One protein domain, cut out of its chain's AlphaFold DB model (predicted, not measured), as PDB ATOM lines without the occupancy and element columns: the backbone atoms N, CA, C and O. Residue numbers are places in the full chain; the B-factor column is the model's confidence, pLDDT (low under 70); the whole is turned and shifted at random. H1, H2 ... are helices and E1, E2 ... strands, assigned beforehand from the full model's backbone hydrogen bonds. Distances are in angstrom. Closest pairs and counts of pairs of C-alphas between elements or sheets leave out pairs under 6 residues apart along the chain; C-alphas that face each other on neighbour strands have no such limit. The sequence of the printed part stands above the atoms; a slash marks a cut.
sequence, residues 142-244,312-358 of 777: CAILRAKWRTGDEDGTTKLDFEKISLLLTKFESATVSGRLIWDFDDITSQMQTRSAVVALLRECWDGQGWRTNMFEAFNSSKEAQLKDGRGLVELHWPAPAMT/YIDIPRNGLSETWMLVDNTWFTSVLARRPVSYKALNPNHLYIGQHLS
ATOM      1  N   CYS A 142     203.492 245.220 217.180       64.00
ATOM      2  CA  CYS A 142     204.230 244.305 218.036       64.00
ATOM      3  C   CYS A 142     204.894 243.255 217.150       64.00
ATOM      4  O   CYS A 142     204.217 242.573 216.384       64.00
ATOM      5  N   ALA A 143     206.212 243.114 217.237       71.06
ATOM      6  CA  ALA A 143     206.896 241.988 216.620       71.06
ATOM      7  C   ALA A 143     206.808 240.777 217.552       71.06
ATOM      8  O   ALA A 143     206.981 240.919 218.760       71.06
ATOM      9  N   ILE A 144     206.538 239.606 216.977       77.06
ATOM     10  CA  ILE A 144     206.475 238.322 217.669       77.06
ATOM     11  C   ILE A 144     207.448 237.374 216.986       77.06
ATOM     12  O   ILE A 144     207.242 236.963 215.839       77.06
ATOM     13  N   LEU A 145     208.498 237.008 217.710       81.75
ATOM     14  CA  LEU A 145     209.436 235.969 217.319       81.75
ATOM     15  C   LEU A 145     209.169 234.722 218.159       81.75
ATOM     16  O   LEU A 145     208.970 234.813 219.365       81.75
ATOM     17  N   ARG A 146     209.173 233.555 217.516       86.94
ATOM     18  CA  ARG A 146     208.954 232.267 218.178       86.94
ATOM     19  C   ARG A 146     210.190 231.405 218.049       86.94
ATOM     20  O   ARG A 146     210.786 231.357 216.975       86.94
ATOM     21  N   ALA A 147     210.527 230.704 219.117       86.50
ATOM     22  CA  ALA A 147     211.631 229.769 219.151       86.50
ATOM     23  C   ALA A 147     211.159 228.435 219.725       86.50
ATOM     24  O   ALA A 147     210.443 228.427 220.722       86.50
ATOM     25  N   LYS A 148     211.534 227.316 219.102       87.25
ATOM     26  CA  LYS A 148     211.262 225.987 219.655       87.25
ATOM     27  C   LYS A 148     211.982 225.859 220.986       87.25
ATOM     28  O   LYS A 148     213.172 226.142 221.073       87.25
ATOM     29  N   TRP A 149     211.251 225.417 221.995       85.94
ATOM     30  CA  TRP A 149     211.799 225.115 223.299       85.94
ATOM     31  C   TRP A 149     211.728 223.618 223.525       85.94
ATOM     32  O   TRP A 149     210.645 223.036 223.570       85.94
ATOM     33  N   ARG A 150     212.896 223.004 223.668       81.06
ATOM     34  CA  ARG A 150     213.041 221.662 224.201       81.06
ATOM     35  C   ARG A 150     213.958 221.728 225.410       81.06
ATOM     36  O   ARG A 150     215.058 222.269 225.323       81.06
ATOM     37  N   THR A 151     213.476 221.261 226.543       71.19
ATOM     38  CA  THR A 151     214.275 221.166 227.767       71.19
ATOM     39  C   THR A 151     215.333 220.067 227.616       71.19
ATOM     40  O   THR A 151     215.109 219.072 226.938       71.19
ATOM     41  N   GLY A 152     216.523 220.274 228.191       64.94
ATOM     42  CA  GLY A 152     217.621 219.292 228.242       64.94
ATOM     43  C   GLY A 152     218.062 218.645 226.919       64.94
ATOM     44  O   GLY A 152     218.460 217.482 226.911       64.94
ATOM     45  N   ASP A 153     218.022 219.400 225.820       64.00
ATOM     46  CA  ASP A 153     218.599 219.009 224.530       64.00
ATOM     47  C   ASP A 153     220.142 218.949 224.652       64.00
ATOM     48  O   ASP A 153     220.811 219.981 224.760       64.00
ATOM     49  N   GLU A 154     220.706 217.736 224.698       56.88
ATOM     50  CA  GLU A 154     222.153 217.490 224.877       56.88
ATOM     51  C   GLU A 154     222.971 217.815 223.618       56.88
ATOM     52  O   GLU A 154     224.129 218.218 223.719       56.88
ATOM     53  N   ASP A 155     222.350 217.736 222.438       54.56
ATOM     54  CA  ASP A 155     223.025 217.874 221.141       54.56
ATOM     55  C   ASP A 155     223.398 219.324 220.780       54.56
ATOM     56  O   ASP A 155     223.984 219.579 219.728       54.56
ATOM     57  N   GLY A 156     223.042 220.313 221.609       55.72
ATOM     58  CA  GLY A 156     223.401 221.726 221.416       55.72
ATOM     59  C   GLY A 156     222.802 222.402 220.171       55.72
ATOM     60  O   GLY A 156     222.957 223.612 219.999       55.72
ATOM     61  N   THR A 157     222.083 221.667 219.318       55.25
ATOM     62  CA  THR A 157     221.563 222.161 218.034       55.25
ATOM     63  C   THR A 157     220.355 223.093 218.185       55.25
ATOM     64  O   THR A 157     220.159 223.965 217.337       55.25
ATOM     65  N   THR A 158     219.586 222.987 219.280       60.59
ATOM     66  CA  THR A 158     218.449 223.883 219.578       60.59
ATOM     67  C   THR A 158     218.557 224.641 220.905       60.59
ATOM     68  O   THR A 158     217.565 225.182 221.393       60.59
ATOM     69  N   LYS A 159     219.764 224.743 221.483       67.38
ATOM     70  CA  LYS A 159     219.969 225.436 222.761       67.38
ATOM     71  C   LYS A 159     219.660 226.931 222.620       67.38
ATOM     72  O   LYS A 159     220.435 227.687 222.033       67.38
ATOM     73  N   LEU A 160     218.521 227.347 223.170       77.00
ATOM     74  CA  LEU A 160     218.160 228.753 223.290       77.00
ATOM     75  C   LEU A 160     219.141 229.451 224.233       77.00
ATOM     76  O   LEU A 160     219.430 228.972 225.329       77.00
ATOM     77  N   ASP A 161     219.637 230.603 223.799       82.50
ATOM     78  CA  ASP A 161     220.488 231.463 224.613       82.50
ATOM     79  C   ASP A 161     219.596 232.322 225.522       82.50
ATOM     80  O   ASP A 161     219.183 233.433 225.170       82.50
ATOM     81  N   PHE A 162     219.215 231.756 226.672       82.25
ATOM     82  CA  PHE A 162     218.326 232.415 227.631       82.25
ATOM     83  C   PHE A 162     218.931 233.683 228.228       82.25
ATOM     84  O   PHE A 162     218.183 234.612 228.528       82.25
ATOM     85  N   GLU A 163     220.258 233.771 228.318       83.44
ATOM     86  CA  GLU A 163     220.947 234.993 228.724       83.44
ATOM     87  C   GLU A 163     220.633 236.116 227.728       83.44
ATOM     88  O   GLU A 163     220.113 237.167 228.115       83.44
ATOM     89  N   LYS A 164     220.802 235.875 226.422       83.25
ATOM     90  CA  LYS A 164     220.452 236.861 225.383       83.25
ATOM     91  C   LYS A 164     218.957 237.150 225.288       83.25
ATOM     92  O   LYS A 164     218.579 238.288 225.017       83.25
ATOM     93  N   ILE A 165     218.101 236.158 225.526       83.25
ATOM     94  CA  ILE A 165     216.648 236.373 225.603       83.25
ATOM     95  C   ILE A 165     216.301 237.261 226.806       83.25
ATOM     96  O   ILE A 165     215.479 238.166 226.676       83.25
ATOM     97  N   SER A 166     216.949 237.066 227.957       81.50
ATOM     98  CA  SER A 166     216.733 237.893 229.150       81.50
ATOM     99  C   SER A 166     217.165 239.347 228.927       81.50
ATOM    100  O   SER A 166     216.518 240.264 229.438       81.50
ATOM    101  N   LEU A 167     218.175 239.584 228.073       83.38
ATOM    102  CA  LEU A 167     218.555 240.935 227.649       83.38
ATOM    103  C   LEU A 167     217.413 241.667 226.939       83.38
ATOM    104  O   LEU A 167     217.381 242.893 226.977       83.38
ATOM    105  N   LEU A 168     216.464 240.960 226.317       79.94
ATOM    106  CA  LEU A 168     215.270 241.576 225.735       79.94
ATOM    107  C   LEU A 168     214.445 242.283 226.817       79.94
ATOM    108  O   LEU A 168     214.055 243.430 226.633       79.94
ATOM    109  N   LEU A 169     214.227 241.629 227.960       77.69
ATOM    110  CA  LEU A 169     213.453 242.191 229.069       77.69
ATOM    111  C   LEU A 169     214.148 243.389 229.716       77.69
ATOM    112  O   LEU A 169     213.465 244.279 230.206       77.69
ATOM    113  N   THR A 170     215.484 243.425 229.721       81.06
ATOM    114  CA  THR A 170     216.245 244.521 230.339       81.06
ATOM    115  C   THR A 170     216.495 245.688 229.387       81.06
ATOM    116  O   THR A 170     216.512 246.837 229.822       81.06
ATOM    117  N   LYS A 171     216.699 245.421 228.092       79.88
ATOM    118  CA  LYS A 171     217.076 246.443 227.105       79.88
ATOM    119  C   LYS A 171     215.902 247.017 226.326       79.88
ATOM    120  O   LYS A 171     216.022 248.141 225.841       79.88
ATOM    121  N   PHE A 172     214.819 246.261 226.142       72.56
ATOM    122  CA  PHE A 172     213.670 246.726 225.375       72.56
ATOM    123  C   PHE A 172     212.533 247.175 226.282       72.56
ATOM    124  O   PHE A 172     211.907 246.388 226.996       72.56
ATOM    125  N   GLU A 173     212.218 248.465 226.198       68.50
ATOM    126  CA  GLU A 173     211.078 249.032 226.895       68.50
ATOM    127  C   GLU A 173     209.800 248.363 226.393       68.50
ATOM    128  O   GLU A 173     209.503 248.338 225.200       68.50
ATOM    129  N   SER A 174     208.976 247.867 227.311       70.19
ATOM    130  CA  SER A 174     207.698 247.223 226.977       70.19
ATOM    131  C   SER A 174     207.810 245.848 226.300       70.19
ATOM    132  O   SER A 174     206.814 245.372 225.754       70.19
ATOM    133  N   ALA A 175     208.976 245.198 226.344       76.56
ATOM    134  CA  ALA A 175     209.109 243.816 225.900       76.56
ATOM    135  C   ALA A 175     208.397 242.829 226.837       76.56
ATOM    136  O   ALA A 175     208.182 243.085 228.025       76.56
ATOM    137  N   THR A 176     208.029 241.684 226.278       82.75
ATOM    138  CA  THR A 176     207.484 240.531 226.989       82.75
ATOM    139  C   THR A 176     208.139 239.270 226.450       82.75
ATOM    140  O   THR A 176     208.224 239.070 225.240       82.75
ATOM    141  N   VAL A 177     208.563 238.395 227.352       87.38
ATOM    142  CA  VAL A 177     209.053 237.057 227.021       87.38
ATOM    143  C   VAL A 177     208.086 236.071 227.641       87.38
ATOM    144  O   VAL A 177     207.773 236.167 228.826       87.38
ATOM    145  N   SER A 178     207.581 235.135 226.845       88.62
ATOM    146  CA  SER A 178     206.655 234.124 227.339       88.62
ATOM    147  C   SER A 178     207.046 232.725 226.899       88.62
ATOM    148  O   SER A 178     207.465 232.520 225.767       88.62
ATOM    149  N   GLY A 179     206.911 231.766 227.802       89.31
ATOM    150  CA  GLY A 179     207.275 230.371 227.612       89.31
ATOM    151  C   GLY A 179     206.053 229.479 227.650       89.31
ATOM    152  O   GLY A 179     205.192 229.676 228.506       89.31
ATOM    153  N   ARG A 180     205.981 228.519 226.730       91.19
ATOM    154  CA  ARG A 180     204.994 227.439 226.701       91.19
ATOM    155  C   ARG A 180     205.723 226.110 226.723       91.19
ATOM    156  O   ARG A 180     206.598 225.897 225.887       91.19
ATOM    157  N   LEU A 181     205.334 225.225 227.630       92.44
ATOM    158  CA  LEU A 181     205.860 223.867 227.731       92.44
ATOM    159  C   LEU A 181     204.715 222.870 227.906       92.44
ATOM    160  O   LEU A 181     203.721 223.173 228.568       92.44
ATOM    161  N   ILE A 182     204.865 221.701 227.294       93.44
ATOM    162  CA  ILE A 182     203.935 220.576 227.351       93.44
ATOM    163  C   ILE A 182     204.720 219.324 227.732       93.44
ATOM    164  O   ILE A 182     205.795 219.082 227.175       93.44
ATOM    165  N   TRP A 183     204.136 218.520 228.613       93.31
ATOM    166  CA  TRP A 183     204.557 217.155 228.903       93.31
ATOM    167  C   TRP A 183     203.381 216.197 228.721       93.31
ATOM    168  O   TRP A 183     202.249 216.522 229.091       93.31
ATOM    169  N   ASP A 184     203.671 215.024 228.166       91.38
ATOM    170  CA  ASP A 184     202.715 213.958 227.875       91.38
ATOM    171  C   ASP A 184     203.060 212.722 228.720       91.38
ATOM    172  O   ASP A 184     204.227 212.334 228.786       91.38
ATOM    173  N   PHE A 185     202.059 212.099 229.346       91.06
ATOM    174  CA  PHE A 185     202.229 210.921 230.200       91.06
ATOM    175  C   PHE A 185     201.109 209.899 229.990       91.06
ATOM    176  O   PHE A 185     199.955 210.262 229.754       91.06
ATOM    177  N   ASP A 186     201.443 208.624 230.184       88.50
ATOM    178  CA  ASP A 186     200.475 207.520 230.209       88.50
ATOM    179  C   ASP A 186     199.997 207.178 231.636       88.50
ATOM    180  O   ASP A 186     199.078 206.385 231.806       88.50
ATOM    181  N   ASP A 187     200.601 207.780 232.670       88.56
ATOM    182  CA  ASP A 187     200.292 207.523 234.082       88.56
ATOM    183  C   ASP A 187     200.126 208.820 234.897       88.56
ATOM    184  O   ASP A 187     200.865 209.798 234.721       88.56
ATOM    185  N   ILE A 188     199.179 208.798 235.839       88.31
ATOM    186  CA  ILE A 188     198.847 209.924 236.721       88.31
ATOM    187  C   ILE A 188     199.974 210.238 237.709       88.31
ATOM    188  O   ILE A 188     200.183 211.403 238.054       88.31
ATOM    189  N   THR A 189     200.738 209.234 238.153       89.88
ATOM    190  CA  THR A 189     201.835 209.437 239.112       89.88
ATOM    191  C   THR A 189     202.903 210.341 238.508       89.88
ATOM    192  O   THR A 189     203.349 211.292 239.153       89.88
ATOM    193  N   SER A 190     203.255 210.105 237.243       89.19
ATOM    194  CA  SER A 190     204.193 210.938 236.482       89.19
ATOM    195  C   SER A 190     203.675 212.368 236.312       89.19
ATOM    196  O   SER A 190     204.410 213.323 236.563       89.19
ATOM    197  N   GLN A 191     202.383 212.538 236.001       90.31
ATOM    198  CA  GLN A 191     201.757 213.862 235.914       90.31
ATOM    199  C   GLN A 191     201.864 214.631 237.243       90.31
ATOM    200  O   GLN A 191     202.222 215.812 237.258       90.31
ATOM    201  N   MET A 192     201.582 213.968 238.369       90.12
ATOM    202  CA  MET A 192     201.649 214.567 239.707       90.12
ATOM    203  C   MET A 192     203.081 214.921 240.121       90.12
ATOM    204  O   MET A 192     203.304 215.962 240.749       90.12
ATOM    205  N   GLN A 193     204.058 214.097 239.743       90.88
ATOM    206  CA  GLN A 193     205.475 214.382 239.957       90.88
ATOM    207  C   GLN A 193     205.919 215.621 239.170       90.88
ATOM    208  O   GLN A 193     206.433 216.565 239.773       90.88
ATOM    209  N   THR A 194     205.636 215.685 237.863       91.12
ATOM    210  CA  THR A 194     205.971 216.856 237.036       91.12
ATOM    211  C   THR A 194     205.249 218.110 237.517       91.12
ATOM    212  O   THR A 194     205.876 219.160 237.641       91.12
ATOM    213  N   ARG A 195     203.961 218.018 237.885       91.25
ATOM    214  CA  ARG A 195     203.231 219.124 238.528       91.25
ATOM    215  C   ARG A 195     203.981 219.643 239.753       91.25
ATOM    216  O   ARG A 195     204.173 220.849 239.886       91.25
ATOM    217  N   SER A 196     204.384 218.746 240.650       90.50
ATOM    218  CA  SER A 196     205.067 219.111 241.896       90.50
ATOM    219  C   SER A 196     206.417 219.775 241.624       90.50
ATOM    220  O   SER A 196     206.737 220.780 242.257       90.50
ATOM    221  N   ALA A 197     207.165 219.276 240.636       91.06
ATOM    222  CA  ALA A 197     208.431 219.857 240.199       91.06
ATOM    223  C   ALA A 197     208.256 221.267 239.606       91.06
ATOM    224  O   ALA A 197     208.949 222.194 240.026       91.06
ATOM    225  N   VAL A 198     207.290 221.460 238.695       91.50
ATOM    226  CA  VAL A 198     206.976 222.780 238.114       91.50
ATOM    227  C   VAL A 198     206.577 223.770 239.206       91.50
ATOM    228  O   VAL A 198     207.081 224.891 239.245       91.50
ATOM    229  N   VAL A 199     205.691 223.366 240.118       90.19
ATOM    230  CA  VAL A 199     205.222 224.232 241.208       90.19
ATOM    231  C   VAL A 199     206.357 224.614 242.157       90.19
ATOM    232  O   VAL A 199     206.441 225.773 242.563       90.19
ATOM    233  N   ALA A 200     207.234 223.672 242.512       90.31
ATOM    234  CA  ALA A 200     208.392 223.956 243.356       90.31
ATOM    235  C   ALA A 200     209.316 224.995 242.705       90.31
ATOM    236  O   ALA A 200     209.716 225.954 243.361       90.31
ATOM    237  N   LEU A 201     209.572 224.854 241.402       89.81
ATOM    238  CA  LEU A 201     210.415 225.776 240.651       89.81
ATOM    239  C   LEU A 201     209.796 227.172 240.522       89.81
ATOM    240  O   LEU A 201     210.487 228.176 240.677       89.81
ATOM    241  N   LEU A 202     208.483 227.256 240.283       89.75
ATOM    242  CA  LEU A 202     207.773 228.537 240.283       89.75
ATOM    243  C   LEU A 202     207.901 229.227 241.643       89.75
ATOM    244  O   LEU A 202     208.264 230.397 241.699       89.75
ATOM    245  N   ARG A 203     207.689 228.501 242.745       88.12
ATOM    246  CA  ARG A 203     207.850 229.059 244.096       88.12
ATOM    247  C   ARG A 203     209.266 229.574 244.352       88.12
ATOM    248  O   ARG A 203     209.414 230.616 244.975       88.12
ATOM    249  N   GLU A 204     210.290 228.887 243.850       88.75
ATOM    250  CA  GLU A 204     211.686 229.338 243.935       88.75
ATOM    251  C   GLU A 204     211.948 230.610 243.106       88.75
ATOM    252  O   GLU A 204     212.717 231.488 243.511       88.75
ATOM    253  N   CYS A 205     211.293 230.730 241.949       88.56
ATOM    254  CA  CYS A 205     211.430 231.872 241.045       88.56
ATOM    255  C   CYS A 205     210.599 233.099 241.459       88.56
ATOM    256  O   CYS A 205     210.757 234.156 240.844       88.56
ATOM    257  N   TRP A 206     209.715 232.982 242.453       85.56
ATOM    258  CA  TRP A 206     208.899 234.082 242.969       85.56
ATOM    259  C   TRP A 206     209.568 234.730 244.185       85.56
ATOM    260  O   TRP A 206     209.818 234.067 245.186       85.56
ATOM    261  N   ASP A 207     209.830 236.037 244.135       80.75
ATOM    262  CA  ASP A 207     210.504 236.765 245.226       80.75
ATOM    263  C   ASP A 207     209.543 237.470 246.207       80.75
ATOM    264  O   ASP A 207     209.976 238.173 247.117       80.75
ATOM    265  N   GLY A 208     208.231 237.281 246.036       76.62
ATOM    266  CA  GLY A 208     207.192 237.950 246.821       76.62
ATOM    267  C   GLY A 208     206.623 239.203 246.152       76.62
ATOM    268  O   GLY A 208     205.463 239.535 246.397       76.62
ATOM    269  N   GLN A 209     207.389 239.863 245.281       70.88
ATOM    270  CA  GLN A 209     206.981 241.077 244.565       70.88
ATOM    271  C   GLN A 209     206.818 240.843 243.056       70.88
ATOM    272  O   GLN A 209     205.990 241.498 242.416       70.88
ATOM    273  N   GLY A 210     207.548 239.879 242.501       75.81
ATOM    274  CA  GLY A 210     207.545 239.530 241.093       75.81
ATOM    275  C   GLY A 210     208.286 238.228 240.792       75.81
ATOM    276  O   GLY A 210     208.737 237.483 241.666       75.81
ATOM    277  N   TRP A 211     208.380 237.943 239.499       82.38
ATOM    278  CA  TRP A 211     209.093 236.787 238.975       82.38
ATOM    279  C   TRP A 211     210.538 237.146 238.626       82.38
ATOM    280  O   TRP A 211     210.792 238.168 237.987       82.38
ATOM    281  N   ARG A 212     211.488 236.270 238.963       83.31
ATOM    282  CA  ARG A 212     212.898 236.447 238.587       83.31
ATOM    283  C   ARG A 212     213.100 236.362 237.070       83.31
ATOM    284  O   ARG A 212     212.511 235.524 236.388       83.31
ATOM    285  N   THR A 213     214.005 237.187 236.542       78.69
ATOM    286  CA  THR A 213     214.334 237.252 235.104       78.69
ATOM    287  C   THR A 213     214.973 235.974 234.560       78.69
ATOM    288  O   THR A 213     214.836 235.682 233.373       78.69
ATOM    289  N   ASN A 214     215.624 235.188 235.421       81.88
ATOM    290  CA  ASN A 214     216.272 233.926 235.073       81.88
ATOM    291  C   ASN A 214     215.343 232.701 235.155       81.88
ATOM    292  O   ASN A 214     215.816 231.578 235.016       81.88
ATOM    293  N   MET A 215     214.026 232.879 235.340       85.75
ATOM    294  CA  MET A 215     213.070 231.763 235.404       85.75
ATOM    295  C   MET A 215     213.223 230.793 234.223       85.75
ATOM    296  O   MET A 215     213.245 229.584 234.415       85.75
ATOM    297  N   PHE A 216     213.368 231.304 233.000       85.75
ATOM    298  CA  PHE A 216     213.507 230.460 231.810       85.75
ATOM    299  C   PHE A 216     214.764 229.583 231.845       85.75
ATOM    300  O   PHE A 216     214.712 228.413 231.468       85.75
ATOM    301  N   GLU A 217     215.873 230.141 232.330       83.44
ATOM    302  CA  GLU A 217     217.116 229.403 232.539       83.44
ATOM    303  C   GLU A 217     216.925 228.327 233.607       83.44
ATOM    304  O   GLU A 217     217.280 227.177 233.366       83.44
ATOM    305  N   ALA A 218     216.262 228.664 234.719       85.06
ATOM    306  CA  ALA A 218     215.958 227.722 235.791       85.06
ATOM    307  C   ALA A 218     215.100 226.544 235.301       85.06
ATOM    308  O   ALA A 218     215.399 225.398 235.622       85.06
ATOM    309  N   PHE A 219     214.086 226.784 234.459       84.50
ATOM    310  CA  PHE A 219     213.315 225.710 233.813       84.50
ATOM    311  C   PHE A 219     214.193 224.847 232.907       84.50
ATOM    312  O   PHE A 219     214.065 223.624 232.914       84.50
ATOM    313  N   ASN A 220     215.120 225.460 232.171       81.06
ATOM    314  CA  ASN A 220     216.020 224.740 231.281       81.06
ATOM    315  C   ASN A 220     217.094 223.915 232.020       81.06
ATOM    316  O   ASN A 220     217.543 222.905 231.483       81.06
ATOM    317  N   SER A 221     217.510 224.342 233.218       78.94
ATOM    318  CA  SER A 221     218.550 223.697 234.036       78.94
ATOM    319  C   SER A 221     218.015 222.855 235.201       78.94
ATOM    320  O   SER A 221     218.801 222.244 235.922       78.94
ATOM    321  N   SER A 222     216.702 222.874 235.443       76.62
ATOM    322  CA  SER A 222     216.056 222.150 236.542       76.62
ATOM    323  C   SER A 222     216.256 220.627 236.455       76.62
ATOM    324  O   SER A 222     216.460 220.076 235.376       76.62
ATOM    325  N   LYS A 223     216.253 219.970 237.627       67.75
ATOM    326  CA  LYS A 223     216.774 218.612 237.888       67.75
ATOM    327  C   LYS A 223     216.452 217.534 236.835       67.75
ATOM    328  O   LYS A 223     215.382 217.488 236.234       67.75
ATOM    329  N   GLU A 224     217.417 216.618 236.746       55.84
ATOM    330  CA  GLU A 224     217.528 215.422 235.908       55.84
ATOM    331  C   GLU A 224     216.197 214.646 235.750       55.84
ATOM    332  O   GLU A 224     215.548 214.265 236.721       55.84
ATOM    333  N   ALA A 225     215.809 214.407 234.493       55.28
ATOM    334  CA  ALA A 225     214.628 213.682 233.993       55.28
ATOM    335  C   ALA A 225     213.276 214.427 233.960       55.28
ATOM    336  O   ALA A 225     212.783 214.684 232.865       55.28
ATOM    337  N   GLN A 226     212.654 214.796 235.086       67.38
ATOM    338  CA  GLN A 226     211.208 215.138 235.088       67.38
ATOM    339  C   GLN A 226     210.817 216.348 234.227       67.38
ATOM    340  O   GLN A 226     209.713 216.385 233.681       67.38
ATOM    341  N   LEU A 227     211.701 217.340 234.114       78.19
ATOM    342  CA  LEU A 227     211.471 218.518 233.281       78.19
ATOM    343  C   LEU A 227     212.211 218.450 231.947       78.19
ATOM    344  O   LEU A 227     211.949 219.309 231.123       78.19
ATOM    345  N   LYS A 228     213.045 217.424 231.698       72.94
ATOM    346  CA  LYS A 228     213.836 217.248 230.464       72.94
ATOM    347  C   LYS A 228     212.962 216.993 229.238       72.94
ATOM    348  O   LYS A 228     213.253 217.515 228.173       72.94
ATOM    349  N   ASP A 229     211.849 216.287 229.381       80.31
ATOM    350  CA  ASP A 229     211.022 215.904 228.226       80.31
ATOM    351  C   ASP A 229     210.002 216.974 227.802       80.31
ATOM    352  O   ASP A 229     209.187 216.759 226.902       80.31
ATOM    353  N   GLY A 230     210.063 218.154 228.423       85.69
ATOM    354  CA  GLY A 230     209.223 219.293 228.090       85.69
ATOM    355  C   GLY A 230     209.477 219.790 226.673       85.69
ATOM    356  O   GLY A 230     210.604 220.082 226.262       85.69
ATOM    357  N   ARG A 231     208.395 219.939 225.911       87.75
ATOM    358  CA  ARG A 231     208.440 220.500 224.558       87.75
ATOM    359  C   ARG A 231     207.464 221.648 224.411       87.75
ATOM    360  O   ARG A 231     206.345 221.608 224.913       87.75
ATOM    361  N   GLY A 232     207.869 222.670 223.679       88.50
ATOM    362  CA  GLY A 232     207.019 223.809 223.401       88.50
ATOM    363  C   GLY A 232     207.765 224.915 222.683       88.50
ATOM    364  O   GLY A 232     208.528 224.661 221.748       88.50
ATOM    365  N   LEU A 233     207.516 226.155 223.087       89.62
ATOM    366  CA  LEU A 233     208.120 227.315 222.452       89.62
ATOM    367  C   LEU A 233     208.295 228.488 223.415       89.62
ATOM    368  O   LEU A 233     207.597 228.618 224.419       89.62
ATOM    369  N   VAL A 234     209.221 229.369 223.064       89.00
ATOM    370  CA  VAL A 234     209.382 230.696 223.650       89.00
ATOM    371  C   VAL A 234     208.899 231.723 222.633       89.00
ATOM    372  O   VAL A 234     209.269 231.674 221.461       89.00
ATOM    373  N   GLU A 235     208.077 232.663 223.080       87.62
ATOM    374  CA  GLU A 235     207.642 233.819 222.305       87.62
ATOM    375  C   GLU A 235     208.291 235.081 222.863       87.62
ATOM    376  O   GLU A 235     208.133 235.413 224.043       87.62
ATOM    377  N   LEU A 236     208.989 235.799 221.994       85.75
ATOM    378  CA  LEU A 236     209.546 237.111 222.267       85.75
ATOM    379  C   LEU A 236     208.647 238.143 221.619       85.75
ATOM    380  O   LEU A 236     208.403 238.091 220.412       85.75
ATOM    381  N   HIS A 237     208.191 239.091 222.418       80.56
ATOM    382  CA  HIS A 237     207.317 240.149 221.969       80.56
ATOM    383  C   HIS A 237     207.914 241.492 222.349       80.56
ATOM    384  O   HIS A 237     208.334 241.702 223.487       80.56
ATOM    385  N   TRP A 238     207.949 242.418 221.408       73.25
ATOM    386  CA  TRP A 238     208.366 243.784 221.687       73.25
ATOM    387  C   TRP A 238     207.657 244.736 220.729       73.25
ATOM    388  O   TRP A 238     207.294 244.337 219.615       73.25
ATOM    389  N   PRO A 239     207.459 246.003 221.126       64.25
ATOM    390  CA  PRO A 239     207.104 247.040 220.176       64.25
ATOM    391  C   PRO A 239     208.164 247.046 219.083       64.25
ATOM    392  O   PRO A 239     209.317 247.419 219.327       64.25
ATOM    393  N   ALA A 240     207.788 246.619 217.880       53.78
ATOM    394  CA  ALA A 240     208.640 246.853 216.743       53.78
ATOM    395  C   ALA A 240     208.766 248.378 216.642       53.78
ATOM    396  O   ALA A 240     207.752 249.076 216.796       53.78
ATOM    397  N   PRO A 241     209.968 248.933 216.393       49.53
ATOM    398  CA  PRO A 241     210.025 250.292 215.885       49.53
ATOM    399  C   PRO A 241     209.055 250.270 214.724       49.53
ATOM    400  O   PRO A 241     209.179 249.352 213.909       49.53
ATOM    401  N   ALA A 242     208.041 251.149 214.730       39.56
ATOM    402  CA  ALA A 242     207.110 251.241 213.622       39.56
ATOM    403  C   ALA A 242     207.994 251.178 212.393       39.56
ATOM    404  O   ALA A 242     208.806 252.081 212.170       39.56
ATOM    405  N   MET A 243     207.963 250.042 211.695       35.19
ATOM    406  CA  MET A 243     208.648 249.959 210.442       35.19
ATOM    407  C   MET A 243     207.751 250.857 209.601       35.19
ATOM    408  O   MET A 243     206.897 250.392 208.857       35.19
ATOM    409  N   THR A 244     208.014 252.171 209.625       35.28
ATOM    410  CA  THR A 244     208.365 252.766 208.355       35.28
ATOM    411  C   THR A 244     209.324 251.749 207.801       35.28
ATOM    412  O   THR A 244     210.399 251.542 208.368       35.28
ATOM    413  N   TYR A 312     219.843 247.599 219.758       75.38
ATOM    414  CA  TYR A 312     219.873 246.341 219.032       75.38
ATOM    415  C   TYR A 312     220.292 245.210 219.966       75.38
ATOM    416  O   TYR A 312     221.161 245.384 220.824       75.38
ATOM    417  N   ILE A 313     219.670 244.054 219.779       75.88
ATOM    418  CA  ILE A 313     220.017 242.795 220.424       75.88
ATOM    419  C   ILE A 313     220.252 241.785 219.316       75.88
ATOM    420  O   ILE A 313     219.461 241.666 218.384       75.88
ATOM    421  N   ASP A 314     221.368 241.085 219.416       82.19
ATOM    422  CA  ASP A 314     221.719 240.003 218.515       82.19
ATOM    423  C   ASP A 314     221.314 238.680 219.167       82.19
ATOM    424  O   ASP A 314     221.781 238.376 220.265       82.19
ATOM    425  N   ILE A 315     220.432 237.921 218.518       78.88
ATOM    426  CA  ILE A 315     219.967 236.613 218.985       78.88
ATOM    427  C   ILE A 315     220.417 235.541 217.982       78.88
ATOM    428  O   ILE A 315     220.208 235.712 216.776       78.88
ATOM    429  N   PRO A 316     221.021 234.427 218.440       81.56
ATOM    430  CA  PRO A 316     221.369 233.319 217.557       81.56
ATOM    431  C   PRO A 316     220.117 232.767 216.868       81.56
ATOM    432  O   PRO A 316     219.055 232.654 217.476       81.56
ATOM    433  N   ARG A 317     220.240 232.405 215.587       78.00
ATOM    434  CA  ARG A 317     219.100 231.911 214.798       78.00
ATOM    435  C   ARG A 317     218.682 230.484 215.161       78.00
ATOM    436  O   ARG A 317     217.568 230.075 214.842       78.00
ATOM    437  N   ASN A 318     219.555 229.727 215.817       78.00
ATOM    438  CA  ASN A 318     219.286 228.344 216.197       78.00
ATOM    439  C   ASN A 318     218.026 228.257 217.069       78.00
ATOM    440  O   ASN A 318     217.858 229.014 218.021       78.00
ATOM    441  N   GLY A 319     217.111 227.357 216.705       75.12
ATOM    442  CA  GLY A 319     215.823 227.201 217.383       75.12
ATOM    443  C   GLY A 319     214.759 228.251 217.028       75.12
ATOM    444  O   GLY A 319     213.591 228.022 217.336       75.12
ATOM    445  N   LEU A 320     215.092 229.354 216.343       79.69
ATOM    446  CA  LEU A 320     214.108 230.350 215.900       79.69
ATOM    447  C   LEU A 320     213.257 229.829 214.732       79.69
ATOM    448  O   LEU A 320     213.745 229.148 213.829       79.69
ATOM    449  N   SER A 321     211.980 230.210 214.709       78.69
ATOM    450  CA  SER A 321     211.098 229.984 213.563       78.69
ATOM    451  C   SER A 321     211.632 230.706 212.319       78.69
ATOM    452  O   SER A 321     212.171 231.812 212.398       78.69
ATOM    453  N   GLU A 322     211.440 230.116 211.133       70.81
ATOM    454  CA  GLU A 322     211.823 230.737 209.851       70.81
ATOM    455  C   GLU A 322     211.076 232.048 209.562       70.81
ATOM    456  O   GLU A 322     211.450 232.808 208.656       70.81
ATOM    457  N   THR A 323     210.007 232.295 210.319       68.81
ATOM    458  CA  THR A 323     209.130 233.447 210.183       68.81
ATOM    459  C   THR A 323     208.884 234.099 211.534       68.81
ATOM    460  O   THR A 323     208.820 233.440 212.572       68.81
ATOM    461  N   TRP A 324     208.692 235.407 211.500       68.25
ATOM    462  CA  TRP A 324     208.178 236.183 212.619       68.25
ATOM    463  C   TRP A 324     206.967 236.972 212.181       68.25
ATOM    464  O   TRP A 324     206.738 237.151 210.986       68.25
ATOM    465  N   MET A 325     206.179 237.424 213.145       65.19
ATOM    466  CA  MET A 325     204.923 238.100 212.869       65.19
ATOM    467  C   MET A 325     204.993 239.541 213.334       65.19
ATOM    468  O   MET A 325     205.426 239.816 214.448       65.19
ATOM    469  N   LEU A 326     204.527 240.452 212.491       59.66
ATOM    470  CA  LEU A 326     204.192 241.805 212.908       59.66
ATOM    471  C   LEU A 326     202.692 241.859 213.200       59.66
ATOM    472  O   LEU A 326     201.908 241.469 212.338       59.66
ATOM    473  N   VAL A 327     202.308 242.316 214.389       56.38
ATOM    474  CA  VAL A 327     200.920 242.427 214.852       56.38
ATOM    475  C   VAL A 327     200.596 243.891 215.106       56.38
ATOM    476  O   VAL A 327     201.106 244.483 216.052       56.38
ATOM    477  N   ASP A 328     199.742 244.484 214.278       52.69
ATOM    478  CA  ASP A 328     199.332 245.878 214.452       52.69
ATOM    479  C   ASP A 328     198.385 245.998 215.664       52.69
ATOM    480  O   ASP A 328     197.264 245.489 215.643       52.69
ATOM    481  N   ASN A 329     198.844 246.642 216.744       44.12
ATOM    482  CA  ASN A 329     198.049 246.852 217.952       44.12
ATOM    483  C   ASN A 329     197.222 248.133 217.810       44.12
ATOM    484  O   ASN A 329     197.737 249.242 217.982       44.12
ATOM    485  N   THR A 330     195.933 247.990 217.517       38.78
ATOM    486  CA  THR A 330     194.972 249.038 217.848       38.78
ATOM    487  C   THR A 330     193.950 248.432 218.801       38.78
ATOM    488  O   THR A 330     193.375 247.382 218.529       38.78
ATOM    489  N   TRP A 331     193.694 249.100 219.925       34.06
ATOM    490  CA  TRP A 331     192.617 248.720 220.849       34.06
ATOM    491  C   TRP A 331     191.212 248.846 220.226       34.06
ATOM    492  O   TRP A 331     190.227 248.522 220.879       34.06
ATOM    493  N   PHE A 332     191.118 249.310 218.974       27.66
ATOM    494  CA  PHE A 332     189.877 249.690 218.304       27.66
ATOM    495  C   PHE A 332     189.576 248.908 217.023       27.66
ATOM    496  O   PHE A 332     188.484 249.054 216.480       27.66
ATOM    497  N   THR A 333     190.475 248.047 216.541       30.75
ATOM    498  CA  THR A 333     190.167 247.165 215.414       30.75
ATOM    499  C   THR A 333     189.898 245.759 215.928       30.75
ATOM    500  O   THR A 333     190.791 245.051 216.379       30.75
ATOM    501  N   SER A 334     188.656 245.303 215.766       29.38
ATOM    502  CA  SER A 334     188.238 243.895 215.888       29.38
ATOM    503  C   SER A 334     188.962 242.944 214.913       29.38
ATOM    504  O   SER A 334     188.671 241.750 214.875       29.38
ATOM    505  N   VAL A 335     189.905 243.471 214.128       34.91
ATOM    506  CA  VAL A 335     190.745 242.776 213.161       34.91
ATOM    507  C   VAL A 335     192.187 243.182 213.427       34.91
ATOM    508  O   VAL A 335     192.565 244.342 213.261       34.91
ATOM    509  N   LEU A 336     192.998 242.218 213.848       42.94
ATOM    510  CA  LEU A 336     194.440 242.378 213.961       42.94
ATOM    511  C   LEU A 336     195.053 242.100 212.594       42.94
ATOM    512  O   LEU A 336     194.913 240.999 212.062       42.94
ATOM    513  N   ALA A 337     195.738 243.083 212.015       44.59
ATOM    514  CA  ALA A 337     196.545 242.836 210.832       44.59
ATOM    515  C   ALA A 337     197.847 242.161 211.280       44.59
ATOM    516  O   ALA A 337     198.675 242.773 211.957       44.59
ATOM    517  N   ARG A 338     198.003 240.880 210.928       53.72
ATOM    518  CA  ARG A 338     199.192 240.079 211.237       53.72
ATOM    519  C   ARG A 338     199.927 239.696 209.967       53.72
ATOM    520  O   ARG A 338     199.290 239.378 208.965       53.72
ATOM    521  N   ARG A 339     201.260 239.784 209.975       51.59
ATOM    522  CA  ARG A 339     202.068 239.615 208.756       51.59
ATOM    523  C   ARG A 339     203.280 238.725 209.017       51.59
ATOM    524  O   ARG A 339     204.169 239.169 209.746       51.59
ATOM    525  N   PRO A 340     203.350 237.514 208.432       54.19
ATOM    526  CA  PRO A 340     204.552 236.700 208.504       54.19
ATOM    527  C   PRO A 340     205.648 237.325 207.636       54.19
ATOM    528  O   PRO A 340     205.457 237.583 206.446       54.19
ATOM    529  N   VAL A 341     206.814 237.559 208.224       57.38
ATOM    530  CA  VAL A 341     208.000 238.078 207.545       57.38
ATOM    531  C   VAL A 341     209.066 236.987 207.572       57.38
ATOM    532  O   VAL A 341     209.440 236.483 208.629       57.38
ATOM    533  N   SER A 342     209.537 236.581 206.390       54.56
ATOM    534  CA  SER A 342     210.574 235.555 206.269       54.56
ATOM    535  C   SER A 342     211.966 236.159 206.429       54.56
ATOM    536  O   SER A 342     212.303 237.156 205.791       54.56
ATOM    537  N   TYR A 343     212.804 235.499 207.226       53.44
ATOM    538  CA  TYR A 343     214.188 235.902 207.488       53.44
ATOM    539  C   TYR A 343     215.183 235.541 206.377       53.44
ATOM    540  O   TYR A 343     216.376 235.803 206.516       53.44
ATOM    541  N   LYS A 344     214.736 234.930 205.268       46.34
ATOM    542  CA  LYS A 344     215.618 234.362 204.223       46.34
ATOM    543  C   LYS A 344     216.525 235.383 203.508       46.34
ATOM    544  O   LYS A 344     217.405 234.968 202.769       46.34
ATOM    545  N   ALA A 345     216.352 236.684 203.752       40.69
ATOM    546  CA  ALA A 345     217.198 237.754 203.214       40.69
ATOM    547  C   ALA A 345     218.253 238.313 204.201       40.69
ATOM    548  O   ALA A 345     218.976 239.238 203.843       40.69
ATOM    549  N   LEU A 346     218.330 237.804 205.438       52.31
ATOM    550  CA  LEU A 346     219.210 238.308 206.506       52.31
ATOM    551  C   LEU A 346     220.263 237.261 206.915       52.31
ATOM    552  O   LEU A 346     220.143 236.093 206.544       52.31
ATOM    553  N   ASN A 347     221.297 237.702 207.649       60.53
ATOM    554  CA  ASN A 347     222.452 236.904 208.094       60.53
ATOM    555  C   ASN A 347     222.035 235.466 208.504       60.53
ATOM    556  O   ASN A 347     221.117 235.305 209.312       60.53
ATOM    557  N   PRO A 348     222.658 234.412 207.937       67.94
ATOM    558  CA  PRO A 348     222.219 233.034 208.148       67.94
ATOM    559  C   PRO A 348     222.311 232.573 209.606       67.94
ATOM    560  O   PRO A 348     221.506 231.737 210.003       67.94
ATOM    561  N   ASN A 349     223.215 233.137 210.410       78.31
ATOM    562  CA  ASN A 349     223.517 232.614 211.748       78.31
ATOM    563  C   ASN A 349     222.877 233.427 212.883       78.31
ATOM    564  O   ASN A 349     222.642 232.904 213.971       78.31
ATOM    565  N   HIS A 350     222.590 234.704 212.634       76.06
ATOM    566  CA  HIS A 350     222.238 235.678 213.664       76.06
ATOM    567  C   HIS A 350     221.075 236.565 213.231       76.06
ATOM    568  O   HIS A 350     220.986 236.982 212.073       76.06
ATOM    569  N   LEU A 351     220.198 236.877 214.183       75.56
ATOM    570  CA  LEU A 351     219.087 237.791 214.004       75.56
ATOM    571  C   LEU A 351     219.306 239.059 214.832       75.56
ATOM    572  O   LEU A 351     219.305 239.025 216.061       75.56
ATOM    573  N   TYR A 352     219.394 240.198 214.144       74.25
ATOM    574  CA  TYR A 352     219.427 241.508 214.784       74.25
ATOM    575  C   TYR A 352     218.013 242.016 215.023       74.25
ATOM    576  O   TYR A 352     217.298 242.388 214.088       74.25
ATOM    577  N   ILE A 353     217.628 242.059 216.289       73.31
ATOM    578  CA  ILE A 353     216.379 242.649 216.733       73.31
ATOM    579  C   ILE A 353     216.655 244.084 217.165       73.31
ATOM    580  O   ILE A 353     217.594 244.333 217.912       73.31
ATOM    581  N   GLY A 354     215.855 245.036 216.690       67.88
ATOM    582  CA  GLY A 354     215.977 246.442 217.064       67.88
ATOM    583  C   GLY A 354     214.700 246.976 217.696       67.88
ATOM    584  O   GLY A 354     213.607 246.602 217.269       67.88
ATOM    585  N   GLN A 355     214.848 247.893 218.650       64.25
ATOM    586  CA  GLN A 355     213.764 248.717 219.173       64.25
ATOM    587  C   GLN A 355     214.162 250.192 219.191       64.25
ATOM    588  O   GLN A 355     215.242 250.562 219.655       64.25
ATOM    589  N   HIS A 356     213.261 251.043 218.700       62.06
ATOM    590  CA  HIS A 356     213.378 252.486 218.859       62.06
ATOM    591  C   HIS A 356     212.827 252.890 220.225       62.06
ATOM    592  O   HIS A 356     211.624 252.773 220.455       62.06
ATOM    593  N   LEU A 357     213.699 253.376 221.106       53.62
ATOM    594  CA  LEU A 357     213.315 253.764 222.464       53.62
ATOM    595  C   LEU A 357     212.900 255.232 222.522       53.62
ATOM    596  O   LEU A 357     211.835 255.583 223.020       53.62
ATOM    597  N   SER A 358     213.739 256.114 221.986       50.19
ATOM    598  CA  SER A 358     213.575 257.554 222.158       50.19
ATOM    599  C   SER A 358     214.400 258.340 221.145       50.19
ATOM    600  O   SER A 358     215.207 257.789 220.396       50.19
TER     601      SER A 358
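What this domain is: This is residues 142 to 244 and 312 to 358 of the 777 residues of an uncharacterized protein of Crucibulum laeve (UniProt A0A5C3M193). A twisted sheet of five strands, E2 E3 E1 E5 E6, has two helices, H1 and H3, over one face towards its E2 and E3 side, and a small ribbon of two strands, E4 and E7, packs on H1 through E4. The longest helix, H2, lies towards one end of the long axis and only grazes the sheet at E2, while residues 330 to 335 stick out between E5 and E6. The printed part has 150 residues, with three named helices and seven named strands in the order E1 H1 E2 H2 H3 E3 E4 E5 E6 E7; both sheets are antiparallel and the class is mixed. It is compact, with a radius of gyration of the C-alphas of 17.1 A, and spans 53 by 36 by 29 A.

How they stand to each other: The large sheet runs E2, residues 176 to 185, E3, residues 231 to 239, E1, residues 142 to 150, E5, residues 323 to 328, and E6, residues 338 to 342. Within hydrogen-bond range are N 178 and O 235 of E2 and E3, 2.9 A, N 147 and O 234 of E1 and E3, 2.8 A, N 144 and O 325 of E1 and E5, 2.8 A, and N 341 and O 324 of the hairpin E5 and E6, 2.8 A. H1, residues 162 to 171, is on this sheet, over E2 at a height of 9.1 A, and runs along the strands, at 10 degrees to E2 on the local plane. E1, H1 and E2 form a split strand-helix-strand unit, two strands running the same way with E3 between them, and its crossover is right-handed. H3, residues 215 to 221, is on the same face at a height of 10.0 A. H1 and H3 only just touch, with 3 pairs of C-alphas within 8 A, the closest being Phe 162 and Glu 217 at 5.9 A. H2, residues 188 to 205, touches H3 with residues 201 to 205 alone, closest at the C-alphas of Cys 205 and Met 215, 5.9 A, at a steep tilt of 53 degrees, opposite ways. E4, residues 312 to 316, and E7, residues 350 to 358, are antiparallel, with N 313 and O 353 2.8 A apart; the closest C-alphas of H1 and E4, Lys 164 and Ile 315, are 6.4 A apart. Every O i to N i+4 pair is within hydrogen-bond range in H2 and H3, and 4 of 6 are in H1.

Where its parts are: E1 begins at C-alpha 142, (204.230, 244.305, 218.036), and is 25.1 A long; E2 is 30.2 A, E3 26.9 A and H2 25.7 A. H2 ends at C-alpha 205, (211.430, 231.872, 241.045). E7, 25.0 A long, ends at C-alpha 358, (213.575, 257.554, 222.158).

The domain as a whole: The two C-alphas farthest apart, Thr 189 and Thr 244, are 53.5 A apart. Residues 245 to 311 are not printed, and C-alphas 244 and 312 are 17.0 A apart across the cut. The link from E1 to H1, 11 residues, is long. Mean pLDDT of the printed part is 73.0, and 51 residues are under 70, among them residues 323 to 348.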